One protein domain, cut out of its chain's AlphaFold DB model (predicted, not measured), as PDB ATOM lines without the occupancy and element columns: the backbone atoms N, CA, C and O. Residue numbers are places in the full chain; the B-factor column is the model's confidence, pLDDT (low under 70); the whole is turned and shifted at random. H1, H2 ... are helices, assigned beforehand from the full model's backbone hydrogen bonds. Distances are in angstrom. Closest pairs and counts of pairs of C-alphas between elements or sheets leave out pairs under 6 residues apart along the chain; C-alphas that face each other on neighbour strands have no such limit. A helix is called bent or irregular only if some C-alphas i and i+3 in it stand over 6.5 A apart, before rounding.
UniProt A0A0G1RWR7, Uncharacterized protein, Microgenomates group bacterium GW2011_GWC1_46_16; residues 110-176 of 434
ATOM      1  N   GLN A 110     145.835 129.796  40.688       60.16
ATOM      2  CA  GLN A 110     144.716 130.280  41.500       60.16
ATOM      3  C   GLN A 110     144.550 131.797  41.339       60.16
ATOM      4  O   GLN A 110     145.526 132.548  41.426       60.16
ATOM      5  N   ALA A 111     143.317 132.222  41.045       66.31
ATOM      6  CA  ALA A 111     143.003 133.607  40.731       66.31
ATOM      7  C   ALA A 111     143.506 134.542  41.842       66.31
ATOM      8  O   ALA A 111     143.302 134.290  43.029       66.31
ATOM      9  N   ARG A 112     144.144 135.651  41.454       76.81
ATOM     10  CA  ARG A 112     144.722 136.652  42.371       76.81
ATOM     11  C   ARG A 112     143.664 137.512  43.082       76.81
ATOM     12  O   ARG A 112     144.018 138.417  43.830       76.81
ATOM     13  N   GLY A 113     142.382 137.256  42.831       78.56
ATOM     14  CA  GLY A 113     141.234 137.959  43.402       78.56
ATOM     15  C   GLY A 113     139.971 137.732  42.571       78.56
ATOM     16  O   GLY A 113     140.048 137.239  41.447       78.56
ATOM     17  N   ILE A 114     138.806 138.088  43.116       82.19
ATOM     18  CA  ILE A 114     137.526 138.022  42.396       82.19
ATOM     19  C   ILE A 114     137.377 139.310  41.560       82.19
ATOM     20  O   ILE A 114     137.408 140.398  42.138       82.19
ATOM     21  N   PRO A 115     137.235 139.234  40.223       85.50
ATOM     22  CA  PRO A 115     137.079 140.406  39.374       85.50
ATOM     23  C   PRO A 115     135.718 141.074  39.600       85.50
ATOM     24  O   PRO A 115     134.683 140.411  39.661       85.50
ATOM     25  N   GLU A 116     135.702 142.406  39.649       84.56
ATOM     26  CA  GLU A 116     134.459 143.178  39.669       84.56
ATOM     27  C   GLU A 116     133.818 143.162  38.271       84.56
ATOM     28  O   GLU A 116     134.317 143.780  37.326       84.56
ATOM     29  N   ILE A 117     132.713 142.427  38.122       86.25
ATOM     30  CA  ILE A 117     131.989 142.310  36.854       86.25
ATOM     31  C   ILE A 117     130.973 143.445  36.728       86.25
ATOM     32  O   ILE A 117     130.029 143.557  37.509       86.25
ATOM     33  N   ARG A 118     131.122 144.261  35.684       84.19
ATOM     34  CA  ARG A 118     130.212 145.362  35.365       84.19
ATOM     35  C   ARG A 118     129.084 144.894  34.456       84.19
ATOM     36  O   ARG A 118     129.302 144.176  33.477       84.19
ATOM     37  N   GLN A 119     127.869 145.344  34.758       85.94
ATOM     38  CA  GLN A 119     126.697 145.145  33.910       85.94
ATOM     39  C   GLN A 119     126.397 146.428  33.138       85.94
ATOM     40  O   GLN A 119     126.453 147.527  33.690       85.94
ATOM     41  N   ALA A 120     126.082 146.294  31.851       79.62
ATOM     42  CA  ALA A 120     125.584 147.423  31.080       79.62
ATOM     43  C   ALA A 120     124.209 147.862  31.630       79.62
ATOM     44  O   ALA A 120     123.436 147.004  32.068       79.62
ATOM     45  N   PRO A 121     123.881 149.166  31.594       80.81
ATOM     46  CA  PRO A 121     122.562 149.645  31.993       80.81
ATOM     47  C   PRO A 121     121.453 148.950  31.184       80.81
ATOM     48  O   PRO A 121     121.675 148.583  30.022       80.81
ATOM     49  N   PRO A 122     120.260 148.743  31.775       71.12
ATOM     50  CA  PRO A 122     119.177 148.025  31.117       71.12
ATOM     51  C   PRO A 122     118.770 148.745  29.829       71.12
ATOM     52  O   PRO A 122     118.349 149.897  29.848       71.12
ATOM     53  N   SER A 123     118.880 148.046  28.699       75.50
ATOM     54  CA  SER A 123     118.483 148.574  27.392       75.50
ATOM     55  C   SER A 123     116.980 148.853  27.355       75.50
ATOM     56  O   SER A 123     116.181 147.989  27.749       75.50
ATOM     57  N   THR A 124     116.586 149.994  26.800       78.38
ATOM     58  CA  THR A 124     115.173 150.323  26.561       78.38
ATOM     59  C   THR A 124     114.557 149.417  25.483       78.38
ATOM     60  O   THR A 124     115.260 148.830  24.661       78.38
ATOM     61  N   ILE A 125     113.223 149.281  25.453       68.12
ATOM     62  CA  ILE A 125     112.513 148.422  24.477       68.12
ATOM     63  C   ILE A 125     112.870 148.802  23.025       68.12
ATOM     64  O   ILE A 125     113.087 147.923  22.194       68.12
ATOM     65  N   GLY A 126     113.010 150.099  22.730       65.88
ATOM     66  CA  GLY A 126     113.416 150.577  21.404       65.88
ATOM     67  C   GLY A 126     114.858 150.206  21.030       65.88
ATOM     68  O   GLY A 126     115.135 149.877  19.875       65.88
ATOM     69  N   GLU A 127     115.772 150.196  22.000       68.81
ATOM     70  CA  GLU A 127     117.160 149.765  21.803       68.81
ATOM     71  C   GLU A 127     117.280 148.252  21.645       68.81
ATOM     72  O   GLU A 127     118.110 147.802  20.863       68.81
ATOM     73  N   LYS A 128     116.420 147.460  22.299       66.62
ATOM     74  CA  LYS A 128     116.360 146.003  22.090       66.62
ATOM     75  C   LYS A 128     115.993 145.647  20.646       66.62
ATOM     76  O   LYS A 128     116.562 144.716  20.086       66.62
ATOM     77  N   ILE A 129     115.088 146.412  20.031       59.53
ATOM     78  CA  ILE A 129     114.656 146.198  18.639       59.53
ATOM     79  C   ILE A 129     115.758 146.608  17.649       59.53
ATOM     80  O   ILE A 129     116.037 145.876  16.703       59.53
ATOM     81  N   LYS A 130     116.435 147.745  17.870       65.44
ATOM     82  CA  LYS A 130     117.572 148.172  17.026       65.44
ATOM     83  C   LYS A 130     118.831 147.321  17.242       65.44
ATOM     84  O   LYS A 130     119.596 147.107  16.306       65.44
ATOM     85  N   GLY A 131     119.032 146.834  18.463       55.91
ATOM     86  CA  GLY A 131     120.186 146.044  18.894       55.91
ATOM     87  C   GLY A 131     120.163 144.586  18.440       55.91
ATOM     88  O   GLY A 131     121.156 143.888  18.610       55.91
ATOM     89  N   PHE A 132     119.082 144.125  17.803       52.38
ATOM     90  CA  PHE A 132     118.989 142.754  17.288       52.38
ATOM     91  C   PHE A 132     120.068 142.429  16.235       52.38
ATOM     92  O   PHE A 132     120.408 141.267  16.040       52.38
ATOM     93  N   PHE A 133     120.659 143.448  15.595       57.94
ATOM     94  CA  PHE A 133     121.737 143.285  14.610       57.94
ATOM     95  C   PHE A 133     123.094 143.865  15.047       57.94
ATOM     96  O   PHE A 133     124.076 143.694  14.323       57.94
ATOM     97  N   ARG A 134     123.185 144.565  16.191       75.19
ATOM     98  CA  ARG A 134     124.429 145.192  16.687       75.19
ATOM     99  C   ARG A 134     124.436 145.270  18.219       75.19
ATOM    100  O   ARG A 134     123.497 145.810  18.799       75.19
ATOM    101  N   GLU A 135     125.509 144.795  18.863       78.81
ATOM    102  CA  GLU A 135     125.748 145.043  20.298       78.81
ATOM    103  C   GLU A 135     125.758 146.563  20.552       78.81
ATOM    104  O   GLU A 135     126.359 147.325  19.789       78.81
ATOM    105  N   SER A 136     125.077 147.024  21.608       84.75
ATOM    106  CA  SER A 136     125.094 148.447  21.952       84.75
ATOM    107  C   SER A 136     126.499 148.869  22.413       84.75
ATOM    108  O   SER A 136     127.221 148.059  23.008       84.75
ATOM    109  N   PRO A 137     126.908 150.134  22.196       86.06
ATOM    110  CA  PRO A 137     128.217 150.623  22.637       86.06
ATOM    111  C   PRO A 137     128.476 150.382  24.130       86.06
ATOM    112  O   PRO A 137     129.583 150.027  24.525       86.06
ATOM    113  N   GLN A 138     127.439 150.503  24.961       84.56
ATOM    114  CA  GLN A 138     127.511 150.294  26.407       84.56
ATOM    115  C   GLN A 138     127.772 148.826  26.763       84.56
ATOM    116  O   GLN A 138     128.552 148.547  27.672       84.56
ATOM    117  N   VAL A 139     127.173 147.882  26.024       86.31
ATOM    118  CA  VAL A 139     127.456 146.446  26.175       86.31
ATOM    119  C   VAL A 139     128.893 146.142  25.761       86.31
ATOM    120  O   VAL A 139     129.586 145.422  26.477       86.31
ATOM    121  N   GLY A 140     129.374 146.743  24.669       89.50
ATOM    122  CA  GLY A 140     130.764 146.613  24.232       89.50
ATOM    123  C   GLY A 140     131.769 147.110  25.279       89.50
ATOM    124  O   GLY A 140     132.738 146.412  25.575       89.50
ATOM    125  N   ILE A 141     131.509 148.270  25.893       89.19
ATOM    126  CA  ILE A 141     132.358 148.845  26.951       89.19
ATOM    127  C   ILE A 141     132.358 147.956  28.201       89.19
ATOM    128  O   ILE A 141     133.431 147.624  28.705       89.19
ATOM    129  N   ALA A 142     131.185 147.523  28.674       88.00
ATOM    130  CA  ALA A 142     131.083 146.638  29.836       88.00
ATOM    131  C   ALA A 142     131.803 145.302  29.590       88.00
ATOM    132  O   ALA A 142     132.579 144.841  30.422       88.00
ATOM    133  N   LYS A 143     131.623 144.715  28.401       93.62
ATOM    134  CA  LYS A 143     132.300 143.480  27.986       93.62
ATOM    135  C   LYS A 143     133.817 143.649  27.938       93.62
ATOM    136  O   LYS A 143     134.531 142.790  28.440       93.62
ATOM    137  N   ALA A 144     134.321 144.755  27.392       94.88
ATOM    138  CA  ALA A 144     135.756 145.041  27.360       94.88
ATOM    139  C   ALA A 144     136.349 145.208  28.771       94.88
ATOM    140  O   ALA A 144     137.417 144.663  29.050       94.88
ATOM    141  N   GLN A 145     135.638 145.902  29.668       94.31
ATOM    142  CA  GLN A 145     136.038 146.055  31.071       94.31
ATOM    143  C   GLN A 145     136.069 144.705  31.799       94.31
ATOM    144  O   GLN A 145     137.047 144.404  32.480       94.31
ATOM    145  N   ASN A 146     135.065 143.853  31.583       94.62
ATOM    146  CA  ASN A 146     135.012 142.521  32.185       94.62
ATOM    147  C   ASN A 146     136.105 141.592  31.641       94.62
ATOM    148  O   ASN A 146     136.715 140.862  32.413       94.62
ATOM    149  N   ILE A 147     136.397 141.637  30.334       95.62
ATOM    150  CA  ILE A 147     137.513 140.886  29.730       95.62
ATOM    151  C   ILE A 147     138.838 141.282  30.389       95.62
ATOM    152  O   ILE A 147     139.641 140.415  30.729       95.62
ATOM    153  N   TYR A 148     139.059 142.580  30.595       96.12
ATOM    154  CA  TYR A 148     140.261 143.063  31.264       96.12
ATOM    155  C   TYR A 148     140.326 142.612  32.729       96.12
ATOM    156  O   TYR A 148     141.348 142.081  33.155       96.12
ATOM    157  N   ALA A 149     139.228 142.750  33.477       93.06
ATOM    158  CA  ALA A 149     139.160 142.336  34.877       93.06
ATOM    159  C   ALA A 149     139.411 140.826  35.047       93.06
ATOM    160  O   ALA A 149     140.217 140.431  35.886       93.06
ATOM    161  N   ILE A 150     138.790 139.989  34.208       92.62
ATOM    162  CA  ILE A 150     139.000 138.534  34.202       92.62
ATOM    163  C   ILE A 150     140.455 138.193  33.854       92.62
ATOM    164  O   ILE A 150     141.050 137.338  34.503       92.62
ATOM    165  N   SER A 151     141.048 138.877  32.872       95.94
ATOM    166  CA  SER A 151     142.449 138.674  32.479       95.94
ATOM    167  C   SER A 151     143.420 138.965  33.627       95.94
ATOM    168  O   SER A 151     144.300 138.152  33.901       95.94
ATOM    169  N   GLN A 152     143.217 140.073  34.348       94.88
ATOM    170  CA  GLN A 152     144.047 140.442  35.500       94.88
ATOM    171  C   GLN A 152     143.857 139.492  36.690       94.88
ATOM    172  O   GLN A 152     144.833 139.090  37.321       94.88
ATOM    173  N   ALA A 153     142.611 139.110  36.981       90.50
ATOM    174  CA  ALA A 153     142.279 138.236  38.101       90.50
ATOM    175  C   ALA A 153     142.783 136.799  37.899       90.50
ATOM    176  O   ALA A 153     143.380 136.221  38.804       90.50
ATOM    177  N   ALA A 154     142.576 136.231  36.709       91.62
ATOM    178  CA  ALA A 154     142.915 134.840  36.407       91.62
ATOM    179  C   ALA A 154     144.327 134.657  35.820       91.62
ATOM    180  O   ALA A 154     144.762 133.526  35.621       91.62
ATOM    181  N   GLY A 155     145.039 135.743  35.496       94.00
ATOM    182  CA  GLY A 155     146.345 135.674  34.828       94.00
ATOM    183  C   GLY A 155     146.281 135.142  33.390       94.00
ATOM    184  O   GLY A 155     147.292 134.695  32.855       94.00
ATOM    185  N   ILE A 156     145.103 135.175  32.761       95.12
ATOM    186  CA  ILE A 156     144.871 134.664  31.405       95.12
ATOM    187  C   ILE A 156     145.111 135.798  30.393       95.12
ATOM    188  O   ILE A 156     144.594 136.900  30.601       95.12
ATOM    189  N   PRO A 157     145.824 135.581  29.272       97.31
ATOM    190  CA  PRO A 157     146.020 136.603  28.244       97.31
ATOM    191  C   PRO A 157     144.703 137.167  27.681       97.31
ATOM    192  O   PRO A 157     143.765 136.423  27.389       97.31
ATOM    193  N   LEU A 158     144.650 138.484  27.444       96.50
ATOM    194  CA  LEU A 158     143.468 139.182  26.906       96.50
ATOM    195  C   LEU A 158     142.851 138.546  25.641       96.50
ATOM    196  O   LEU A 158     141.618 138.507  25.563       96.50
ATOM    197  N   PRO A 159     143.628 138.056  24.648       96.81
ATOM    198  CA  PRO A 159     143.055 137.402  23.469       96.81
ATOM    199  C   PRO A 159     142.266 136.136  23.818       96.81
ATOM    200  O   PRO A 159     141.194 135.913  23.256       96.81
ATOM    201  N   GLU A 160     142.756 135.361  24.785       96.00
ATOM    202  CA  GLU A 160     142.131 134.109  25.209       96.00
ATOM    203  C   GLU A 160     140.864 134.383  26.024       96.00
ATOM    204  O   GLU A 160     139.811 133.795  25.770       96.00
ATOM    205  N   VAL A 161     140.906 135.385  26.913       95.94
ATOM    206  CA  VAL A 161     139.707 135.830  27.638       95.94
ATOM    207  C   VAL A 161     138.645 136.367  26.682       95.94
ATOM    208  O   VAL A 161     137.462 136.091  26.856       95.94
ATOM    209  N   ARG A 162     139.038 137.114  25.645       95.50
ATOM    210  CA  ARG A 162     138.104 137.626  24.633       95.50
ATOM    211  C   ARG A 162     137.438 136.489  23.854       95.50
ATOM    212  O   ARG A 162     136.234 136.569  23.611       95.50
ATOM    213  N   LYS A 163     138.205 135.468  23.461       96.25
ATOM    214  CA  LYS A 163     137.715 134.311  22.699       96.25
ATOM    215  C   LYS A 163     136.727 133.474  23.517       96.25
ATOM    216  O   LYS A 163     135.673 133.118  22.998       96.25
ATOM    217  N   ASN A 164     137.015 133.274  24.805       96.12
ATOM    218  CA  ASN A 164     136.249 132.388  25.690       96.12
ATOM    219  C   ASN A 164     135.423 133.155  26.744       96.12
ATOM    220  O   ASN A 164     135.061 132.611  27.788       96.12
ATOM    221  N   TYR A 165     135.106 134.430  26.488       93.50
ATOM    222  CA  TYR A 165     134.503 135.331  27.479       93.50
ATOM    223  C   TYR A 165     133.221 134.774  28.116       93.50
ATOM    224  O   TYR A 165     133.029 134.903  29.322       93.50
ATOM    225  N   GLN A 166     132.336 134.152  27.325       91.06
ATOM    226  CA  GLN A 166     131.061 133.634  27.840       91.06
ATOM    227  C   GLN A 166     131.234 132.489  28.839       91.06
ATOM    228  O   GLN A 166     130.435 132.381  29.767       91.06
ATOM    229  N   GLU A 167     132.242 131.644  28.638       90.81
ATOM    230  CA  GLU A 167     132.528 130.510  29.513       90.81
ATOM    231  C   GLU A 167     133.228 131.001  30.777       90.81
ATOM    232  O   GLU A 167     132.745 130.757  31.879       90.81
ATOM    233  N   LEU A 168     134.290 131.798  30.621       91.44
ATOM    234  CA  LEU A 168     135.082 132.316  31.738       91.44
ATOM    235  C   LEU A 168     134.263 133.221  32.667       91.44
ATOM    236  O   LEU A 168     134.414 133.146  33.882       91.44
ATOM    237  N   ALA A 169     133.343 134.029  32.128       90.31
ATOM    238  CA  ALA A 169     132.486 134.891  32.942       90.31
ATOM    239  C   ALA A 169     131.515 134.109  33.852       90.31
ATOM    240  O   ALA A 169     131.042 134.656  34.850       90.31
ATOM    241  N   ARG A 170     131.208 132.848  33.513       85.56
ATOM    242  CA  ARG A 170     130.282 131.969  34.252       85.56
ATOM    243  C   ARG A 170     130.987 130.981  35.181       85.56
ATOM    244  O   ARG A 170     130.313 130.246  35.895       85.56
ATOM    245  N   GLN A 171     132.316 130.916  35.142       87.12
ATOM    246  CA  GLN A 171     133.075 130.016  35.997       87.12
ATOM    247  C   GLN A 171     133.194 130.610  37.402       87.12
ATOM    248  O   GLN A 171     133.874 131.616  37.601       87.12
ATOM    249  N   GLU A 172     132.596 129.936  38.390       85.06
ATOM    250  CA  GLU A 172     132.636 130.336  39.808       85.06
ATOM    251  C   GLU A 172     134.075 130.533  40.307       85.06
ATOM    252  O   GLU A 172     134.353 131.479  41.035       85.06
ATOM    253  N   LYS A 173     135.014 129.701  39.840       85.88
ATOM    254  CA  LYS A 173     136.439 129.804  40.192       85.88
ATOM    255  C   LYS A 173     137.108 131.101  39.725       85.88
ATOM    256  O   LYS A 173     138.124 131.482  40.292       85.88
ATOM    257  N   ILE A 174     136.575 131.745  38.687       85.56
ATOM    258  CA  ILE A 174     137.158 132.948  38.085       85.56
ATOM    259  C   ILE A 174     136.419 134.191  38.557       85.56
ATOM    260  O   ILE A 174     137.058 135.149  38.971       85.56
ATOM    261  N   THR A 175     135.088 134.199  38.488       84.56
ATOM    262  CA  THR A 175     134.286 135.401  38.761       84.56
ATOM    263  C   THR A 175     133.574 135.380  40.106       84.56
ATOM    264  O   THR A 175     132.947 136.372  40.464       84.56
ATOM    265  N   GLY A 176     133.608 134.268  40.846       78.94
ATOM    266  CA  GLY A 176     132.793 134.077  42.053       78.94
ATOM    267  C   GLY A 176     131.287 133.992  41.772       78.94
ATOM    268  O   GLY A 176     130.491 133.795  42.689       78.94
TER     269      GLY A 176
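What this domain is: This is residues 110 to 176 of the 434 residues of an uncharacterized protein of Microgenomates group bacterium GW2011_GWC1_46_16 (UniProt A0A0G1RWR7). One long helix, H2, makes the axis of this domain; three short helices, H3, H4 and H5, gather round its last turns, while H1 stands off beyond its first end. Before H1, residues 110 to 124 run as a long stretch with no named element back alongside H2. The printed part has 67 residues with five named helices, H1 to H5 in chain order, and no named strand; the class is all helix. It is only just loose, close to compact, with a radius of gyration of the C-alphas of 13.2 A and spans of 42 by 20 by 16 A.

Where its parts are: H1, residues 125 to 133, begins at C-alpha (112.513, 148.422, 24.477) and is 14.5 A long. It is only just irregular: C-alphas 130 and 133 are 6.9 A apart. H2, residues 137 to 154, runs 25.6 A from C-alpha (128.217, 150.623, 22.637). H3, residues 158 to 163, is 8.6 A long, H4, residues 165 to 168, 5.3 A, and H5, residues 172 to 175, 5.4 A, ending at C-alpha (134.286, 135.401, 38.761).

How they stand to each other: H2 touches H3 with residues 147 to 151 alone, the closest C-alphas being those of Ser 151 and Leu 158, 5.7 A apart. The two run opposite ways at a steep tilt of 62 degrees. H2 touches H5 with residues 150 to 154 alone; the closest C-alphas, of Ala 154 and Ile 174, are 6.3 A apart. H4 is close to H2 but not clearly touching, the closest C-alphas being those of Ile 147 and Tyr 165 at 6.7 A. H1 and H2 are apart. Every O i to N i+4 pair is within hydrogen-bond range in H2 and H3, and 4 of 5 in H1; H4 and H5 are too short for such a pair.

The domain as a whole: The C-alphas farthest apart, of Gln 110 and Gly 126, are 42.4 A apart. The printed part has no cut, and the four links between helices are tight. Mean pLDDT of the printed part is 84.1; residues 110 to 111 and 125 to 133 are under 70.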